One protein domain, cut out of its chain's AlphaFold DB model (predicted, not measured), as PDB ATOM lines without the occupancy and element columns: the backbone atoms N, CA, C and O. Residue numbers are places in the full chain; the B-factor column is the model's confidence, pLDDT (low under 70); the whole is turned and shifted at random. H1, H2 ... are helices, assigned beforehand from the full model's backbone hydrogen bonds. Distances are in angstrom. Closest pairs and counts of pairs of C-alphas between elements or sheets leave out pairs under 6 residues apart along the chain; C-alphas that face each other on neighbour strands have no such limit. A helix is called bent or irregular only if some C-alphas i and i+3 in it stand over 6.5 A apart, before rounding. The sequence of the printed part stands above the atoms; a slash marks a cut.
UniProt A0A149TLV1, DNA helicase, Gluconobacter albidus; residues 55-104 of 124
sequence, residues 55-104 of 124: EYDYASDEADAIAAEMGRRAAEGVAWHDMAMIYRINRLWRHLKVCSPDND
ATOM      1  N   GLU A  55     -54.283  35.960  47.681       94.31
ATOM      2  CA  GLU A  55     -53.566  34.894  46.991       94.31
ATOM      3  C   GLU A  55     -53.286  35.347  45.560       94.31
ATOM      4  O   GLU A  55     -54.143  35.956  44.918       94.31
ATOM      5  N   TYR A  56     -52.076  35.064  45.092       91.94
ATOM      6  CA  TYR A  56     -51.599  35.425  43.765       91.94
ATOM      7  C   TYR A  56     -50.947  34.202  43.130       91.94
ATOM      8  O   TYR A  56     -50.215  33.470  43.801       91.94
ATOM      9  N   ASP A  57     -51.174  34.011  41.832       90.38
ATOM     10  CA  ASP A  57     -50.590  32.897  41.080       90.38
ATOM     11  C   ASP A  57     -49.080  33.084  40.857       90.38
ATOM     12  O   ASP A  57     -48.317  32.113  40.811       90.38
ATOM     13  N   TYR A  58     -48.631  34.340  40.750       87.12
ATOM     14  CA  TYR A  58     -47.244  34.697  40.478       87.12
ATOM     15  C   TYR A  58     -46.696  35.709  41.486       87.12
ATOM     16  O   TYR A  58     -47.367  36.649  41.903       87.12
ATOM     17  N   ALA A  59     -45.413  35.554  41.827       84.31
ATOM     18  CA  ALA A  59     -44.715  36.459  42.743       84.31
ATOM     19  C   ALA A  59     -44.547  37.888  42.185       84.31
ATOM     20  O   ALA A  59     -44.356  38.823  42.960       84.31
ATOM     21  N   SER A  60     -44.581  38.064  40.859       84.88
ATOM     22  CA  SER A  60     -44.636  39.388  40.222       84.88
ATOM     23  C   SER A  60     -45.932  40.109  40.568       84.88
ATOM     24  O   SER A  60     -45.902  41.267  40.963       84.88
ATOM     25  N   ASP A  61     -47.049  39.394  40.493       88.56
ATOM     26  CA  ASP A  61     -48.379  39.967  40.667       88.56
ATOM     27  C   ASP A  61     -48.601  40.344  42.137       88.56
ATOM     28  O   ASP A  61     -49.129  41.413  42.436       88.56
ATOM     29  N   GLU A  62     -48.109  39.509  43.061       89.12
ATOM     30  CA  GLU A  62     -48.054  39.831  44.489       89.12
ATOM     31  C   GLU A  62     -47.233  41.107  44.744       89.12
ATOM     32  O   GLU A  62     -47.660  41.985  45.495       89.12
ATOM     33  N   ALA A  63     -46.063  41.233  44.109       87.06
ATOM     34  CA  ALA A  63     -45.189  42.391  44.272       87.06
ATOM     35  C   ALA A  63     -45.837  43.690  43.765       87.06
ATOM     36  O   ALA A  63     -45.811  44.699  44.476       87.06
ATOM     37  N   ASP A  64     -46.449  43.654  42.580       86.69
ATOM     38  CA  ASP A  64     -47.131  44.803  41.981       86.69
ATOM     39  C   ASP A  64     -48.349  45.220  42.821       86.69
ATOM     40  O   ASP A  64     -48.559  46.408  43.083       86.69
ATOM     41  N   ALA A  65     -49.119  44.251  43.326       90.81
ATOM     42  CA  ALA A  65     -50.265  44.520  44.189       90.81
ATOM     43  C   ALA A  65     -49.857  45.127  45.543       90.81
ATOM     44  O   ALA A  65     -50.503  46.064  46.018       90.81
ATOM     45  N   ILE A  66     -48.765  44.647  46.154       91.31
ATOM     46  CA  ILE A  66     -48.207  45.238  47.382       91.31
ATOM     47  C   ILE A  66     -47.762  46.683  47.128       91.31
ATOM     48  O   ILE A  66     -48.099  47.569  47.917       91.31
ATOM     49  N   ALA A  67     -47.036  46.936  46.035       88.88
ATOM     50  CA  ALA A  67     -46.575  48.278  45.685       88.88
ATOM     51  C   ALA A  67     -47.754  49.243  45.469       88.88
ATOM     52  O   ALA A  67     -47.754  50.354  46.009       88.88
ATOM     53  N   ALA A  68     -48.790  48.798  44.752       90.44
ATOM     54  CA  ALA A  68     -50.011  49.566  44.537       90.44
ATOM     55  C   ALA A  68     -50.745  49.878  45.853       90.44
ATOM     56  O   ALA A  68     -51.164  51.015  46.072       90.44
ATOM     57  N   GLU A  69     -50.862  48.906  46.763       92.62
ATOM     58  CA  GLU A  69     -51.524  49.091  48.059       92.62
ATOM     59  C   GLU A  69     -50.744  50.040  48.983       92.62
ATOM     60  O   GLU A  69     -51.343  50.904  49.630       92.62
ATOM     61  N   MET A  70     -49.411  49.936  49.027       92.44
ATOM     62  CA  MET A  70     -48.575  50.883  49.777       92.44
ATOM     63  C   MET A  70     -48.704  52.304  49.214       92.44
ATOM     64  O   MET A  70     -48.885  53.251  49.979       92.44
ATOM     65  N   GLY A  71     -48.699  52.450  47.884       90.38
ATOM     66  CA  GLY A  71     -48.928  53.732  47.214       90.38
ATOM     67  C   GLY A  71     -50.308  54.321  47.517       90.38
ATOM     68  O   GLY A  71     -50.418  55.503  47.845       90.38
ATOM     69  N   ARG A  72     -51.362  53.494  47.498       94.31
ATOM     70  CA  ARG A  72     -52.723  53.907  47.868       94.31
ATOM     71  C   ARG A  72     -52.783  54.417  49.310       94.31
ATOM     72  O   ARG A  72     -53.355  55.474  49.555       94.31
ATOM     73  N   ARG A  73     -52.161  53.714  50.262       92.31
ATOM     74  CA  ARG A  73     -52.122  54.136  51.676       92.31
ATOM     75  C   ARG A  73     -51.323  55.415  51.892       92.31
ATOM     76  O   ARG A  73     -51.739  56.252  52.691       92.31
ATOM     77  N   ALA A  74     -50.219  55.587  51.169       92.06
ATOM     78  CA  ALA A  74     -49.462  56.832  51.186       92.06
ATOM     79  C   ALA A  74     -50.304  58.009  50.668       92.06
ATOM     80  O   ALA A  74     -50.327  59.068  51.290       92.06
ATOM     81  N   ALA A  75     -51.068  57.806  49.587       92.88
ATOM     82  CA  ALA A  75     -52.009  58.802  49.071       92.88
ATOM     83  C   ALA A  75     -53.155  59.113  50.057       92.88
ATOM     84  O   ALA A  75     -53.659  60.233  50.084       92.88
ATOM     85  N   GLU A  76     -53.530  58.153  50.908       95.50
ATOM     86  CA  GLU A  76     -54.477  58.334  52.021       95.50
ATOM     87  C   GLU A  76     -53.849  58.990  53.267       95.50
ATOM     88  O   GLU A  76     -54.542  59.217  54.260       95.50
ATOM     89  N   GLY A  77     -52.554  59.323  53.224       93.81
ATOM     90  CA  GLY A  77     -51.845  60.053  54.276       93.81
ATOM     91  C   GLY A  77     -51.106  59.181  55.295       93.81
ATOM     92  O   GLY A  77     -50.627  59.709  56.297       93.81
ATOM     93  N   VAL A  78     -50.991  57.868  55.072       92.25
ATOM     94  CA  VAL A  78     -50.154  56.998  55.914       92.25
ATOM     95  C   VAL A  78     -48.684  57.240  55.579       92.25
ATOM     96  O   VAL A  78     -48.279  57.126  54.423       92.25
ATOM     97  N   ALA A  79     -47.867  57.556  56.581       90.00
ATOM     98  CA  ALA A  79     -46.450  57.792  56.355       90.00
ATOM     99  C   ALA A  79     -45.722  56.496  55.968       90.00
ATOM    100  O   ALA A  79     -46.004  55.422  56.499       90.00
ATOM    101  N   TRP A  80     -44.735  56.594  55.074       87.44
ATOM    102  CA  TRP A  80     -43.957  55.431  54.626       87.44
ATOM    103  C   TRP A  80     -43.270  54.685  55.776       87.44
ATOM    104  O   TRP A  80     -43.249  53.460  55.767       87.44
ATOM    105  N   HIS A  81     -42.799  55.400  56.803       91.00
ATOM    106  CA  HIS A  81     -42.165  54.805  57.985       91.00
ATOM    107  C   HIS A  81     -43.145  54.089  58.933       91.00
ATOM    108  O   HIS A  81     -42.708  53.328  59.794       91.00
ATOM    109  N   ASP A  82     -44.456  54.292  58.769       91.50
ATOM    110  CA  ASP A  82     -45.497  53.559  59.500       91.50
ATOM    111  C   ASP A  82     -45.918  52.264  58.778       91.50
ATOM    112  O   ASP A  82     -46.745  51.497  59.280       91.50
ATOM    113  N   MET A  83     -45.355  51.999  57.593       92.25
ATOM    114  CA  MET A  83     -45.614  50.805  56.794       92.25
ATOM    115  C   MET A  83     -44.392  49.886  56.791       92.25
ATOM    116  O   MET A  83     -43.258  50.322  56.634       92.25
ATOM    117  N   ALA A  84     -44.623  48.581  56.941       90.44
ATOM    118  CA  ALA A  84     -43.558  47.587  56.946       90.44
ATOM    119  C   ALA A  84     -43.980  46.319  56.203       90.44
ATOM    120  O   ALA A  84     -45.133  45.893  56.276       90.44
ATOM    121  N   MET A  85     -43.011  45.687  55.543       88.56
ATOM    122  CA  MET A  85     -43.161  44.395  54.880       88.56
ATOM    123  C   MET A  85     -42.247  43.370  55.551       88.56
ATOM    124  O   MET A  85     -41.062  43.621  55.762       88.56
ATOM    125  N   ILE A  86     -42.795  42.197  55.876       88.06
ATOM    126  CA  ILE A  86     -42.063  41.098  56.513       88.06
ATOM    127  C   ILE A  86     -42.105  39.896  55.575       88.06
ATOM    128  O   ILE A  86     -43.179  39.443  55.194       88.06
ATOM    129  N   TYR A  87     -40.940  39.355  55.232       86.62
ATOM    130  CA  TYR A  87     -40.809  38.192  54.358       86.62
ATOM    131  C   TYR A  87     -39.926  37.123  55.007       86.62
ATOM    132  O   TYR A  87     -39.044  37.413  55.814       86.62
ATOM    133  N   ARG A  88     -40.142  35.856  54.639       83.06
ATOM    134  CA  ARG A  88     -39.387  34.727  55.207       83.06
ATOM    135  C   ARG A  88     -38.003  34.542  54.579       83.06
ATOM    136  O   ARG A  88     -37.100  34.044  55.242       83.06
ATOM    137  N   ILE A  89     -37.840  34.884  53.298       78.38
ATOM    138  CA  ILE A  89     -36.620  34.595  52.526       78.38
ATOM    139  C   ILE A  89     -36.133  35.849  51.800       78.38
ATOM    140  O   ILE A  89     -36.854  36.426  50.991       78.38
ATOM    141  N   ASN A  90     -34.855  36.191  51.996       64.25
ATOM    142  CA  ASN A  90     -34.181  37.360  51.409       64.25
ATOM    143  C   ASN A  90     -34.182  37.425  49.871       64.25
ATOM    144  O   ASN A  90     -33.763  38.429  49.322       64.25
ATOM    145  N   ARG A  91     -34.593  36.390  49.135       62.75
ATOM    146  CA  ARG A  91     -34.660  36.447  47.664       62.75
ATOM    147  C   ARG A  91     -35.967  37.075  47.163       62.75
ATOM    148  O   ARG A  91     -36.000  37.545  46.030       62.75
ATOM    149  N   LEU A  92     -37.010  37.095  47.997       62.66
ATOM    150  CA  LEU A  92     -38.363  37.491  47.602       62.66
ATOM    151  C   LEU A  92     -38.478  38.998  47.323       62.66
ATOM    152  O   LEU A  92     -39.195  39.370  46.401       62.66
ATOM    153  N   TRP A  93     -37.675  39.851  47.980       66.00
ATOM    154  CA  TRP A  93     -37.689  41.303  47.721       66.00
ATOM    155  C   TRP A  93     -37.306  41.681  46.282       66.00
ATOM    156  O   TRP A  93     -37.649  42.762  45.818       66.00
ATOM    157  N   ARG A  94     -36.608  40.804  45.546       61.50
ATOM    158  CA  ARG A  94     -36.118  41.104  44.188       61.50
ATOM    159  C   ARG A  94     -37.234  41.404  43.190       61.50
ATOM    160  O   ARG A  94     -36.978  42.147  42.250       61.50
ATOM    161  N   HIS A  95     -38.428  40.854  43.395       61.19
ATOM    162  CA  HIS A  95     -39.573  41.088  42.511       61.19
ATOM    163  C   HIS A  95     -40.228  42.455  42.769       61.19
ATOM    164  O   HIS A  95     -40.785  43.034  41.850       61.19
ATOM    165  N   LEU A  96     -40.044  43.039  43.961       60.50
ATOM    166  CA  LEU A  96     -40.567  44.369  44.306       60.50
ATOM    167  C   LEU A  96     -39.754  45.528  43.713       60.50
ATOM    168  O   LEU A  96     -40.286  46.618  43.534       60.50
ATOM    169  N   LYS A  97     -38.474  45.313  43.363       52.78
ATOM    170  CA  LYS A  97     -37.632  46.371  42.766       52.78
ATOM    171  C   LYS A  97     -38.118  46.860  41.406       52.78
ATOM    172  O   LYS A  97     -37.745  47.952  41.001       52.78
ATOM    173  N   VAL A  98     -38.900  46.054  40.693       44.47
ATOM    174  CA  VAL A  98     -39.334  46.364  39.325       44.47
ATOM    175  C   VAL A  98     -40.447  47.422  39.305       44.47
ATOM    176  O   VAL A  98     -40.640  48.071  38.284       44.47
ATOM    177  N   CYS A  99     -41.118  47.671  40.435       42.84
ATOM    178  CA  CYS A  99     -42.365  48.436  40.461       42.84
ATOM    179  C   CYS A  99     -42.245  49.890  40.988       42.84
ATOM    180  O   CYS A  99     -43.262  50.555  41.177       42.84
ATOM    181  N   SER A 100     -41.029  50.417  41.211       40.38
ATOM    182  CA  SER A 100     -40.796  51.833  41.569       40.38
ATOM    183  C   SER A 100     -39.998  52.549  40.467       40.38
ATOM    184  O   SER A 100     -38.862  52.143  40.212       40.38
ATOM    185  N   PRO A 101     -40.537  53.607  39.824       44.03
ATOM    186  CA  PRO A 101     -39.833  54.363  38.782       44.03
ATOM    187  C   PRO A 101     -38.512  54.991  39.251       44.03
ATOM    188  O   PRO A 101     -37.590  55.131  38.452       44.03
ATOM    189  N   ASP A 102     -38.407  55.313  40.545       45.97
ATOM    190  CA  ASP A 102     -37.284  56.074  41.103       45.97
ATOM    191  C   ASP A 102     -36.285  55.220  41.899       45.97
ATOM    192  O   ASP A 102     -35.248  55.722  42.323       45.97
ATOM    193  N   ASN A 103     -36.542  53.915  42.070       43.78
ATOM    194  CA  ASN A 103     -35.621  52.930  42.664       43.78
ATOM    195  C   ASN A 103     -35.015  53.306  44.045       43.78
ATOM    196  O   ASN A 103     -34.072  52.647  44.495       43.78
ATOM    197  N   ASP A 104     -35.542  54.320  44.739       44.59
ATOM    198  CA  ASP A 104     -35.069  54.713  46.065       44.59
ATOM    199  C   ASP A 104     -35.818  53.944  47.154       44.59
ATOM    200  O   ASP A 104     -36.919  54.278  47.585       44.59
TER     201      ASP A 104
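What this domain is: This is residues 55 to 104 of the 124 residues of the protein "DNA helicase" of Gluconobacter albidus (UniProt A0A149TLV1). One long helix, H1, makes one side of the model, and the short helix H2 packs steeply on it near Ala 63. Between them a long link, residues 76 to 91, turns at the far end of H1 and folds back to the beginning of H2; its residues 86 to 91 stick out from the rest. The printed part has 50 residues with two named helices, H1 then H2, and no named strand, and its class is all helix. It is only just compact, close to loose, with a radius of gyration of the C-alphas of 11.3 A, and its rounded outline spans 29 by 23 by 19 A.

Where its parts are: H1, residues 59 to 75, runs 24.3 A from C-alpha 59 at (-44.715, 36.459, 42.743) to C-alpha 75 at (-52.009, 58.802, 49.071). H2, residues 92 to 99, measures 13.7 A and ends with C-alpha 99 at (-42.365, 48.436, 40.461). H2 is neither bent nor irregular, but only just: C-alphas 92 and 95 are 6.3 A apart.

How they stand to each other: H1 and H2 touch, and their closest C-alphas, those of Ala 63 and Leu 96, are 5.0 A apart. Their lines stand at a steep tilt of 61 degrees, and they run the same way. Every O i to N i+4 pair of H1 is within hydrogen-bond range; in H2 0 of 4 are, beside 3 of 5 O i to N i+3 pairs.

The domain as a whole: The two C-alphas farthest apart, those of Asp 57 and Gly 77, are 30.2 A from each other. The printed part has no cut. The link from H1 to H2, 16 residues, is long, and residues 86 to 91 stand free. The mean pLDDT of the printed part is 78.8; residues 90 to 104 are under 70, and H2 has a mean of 56.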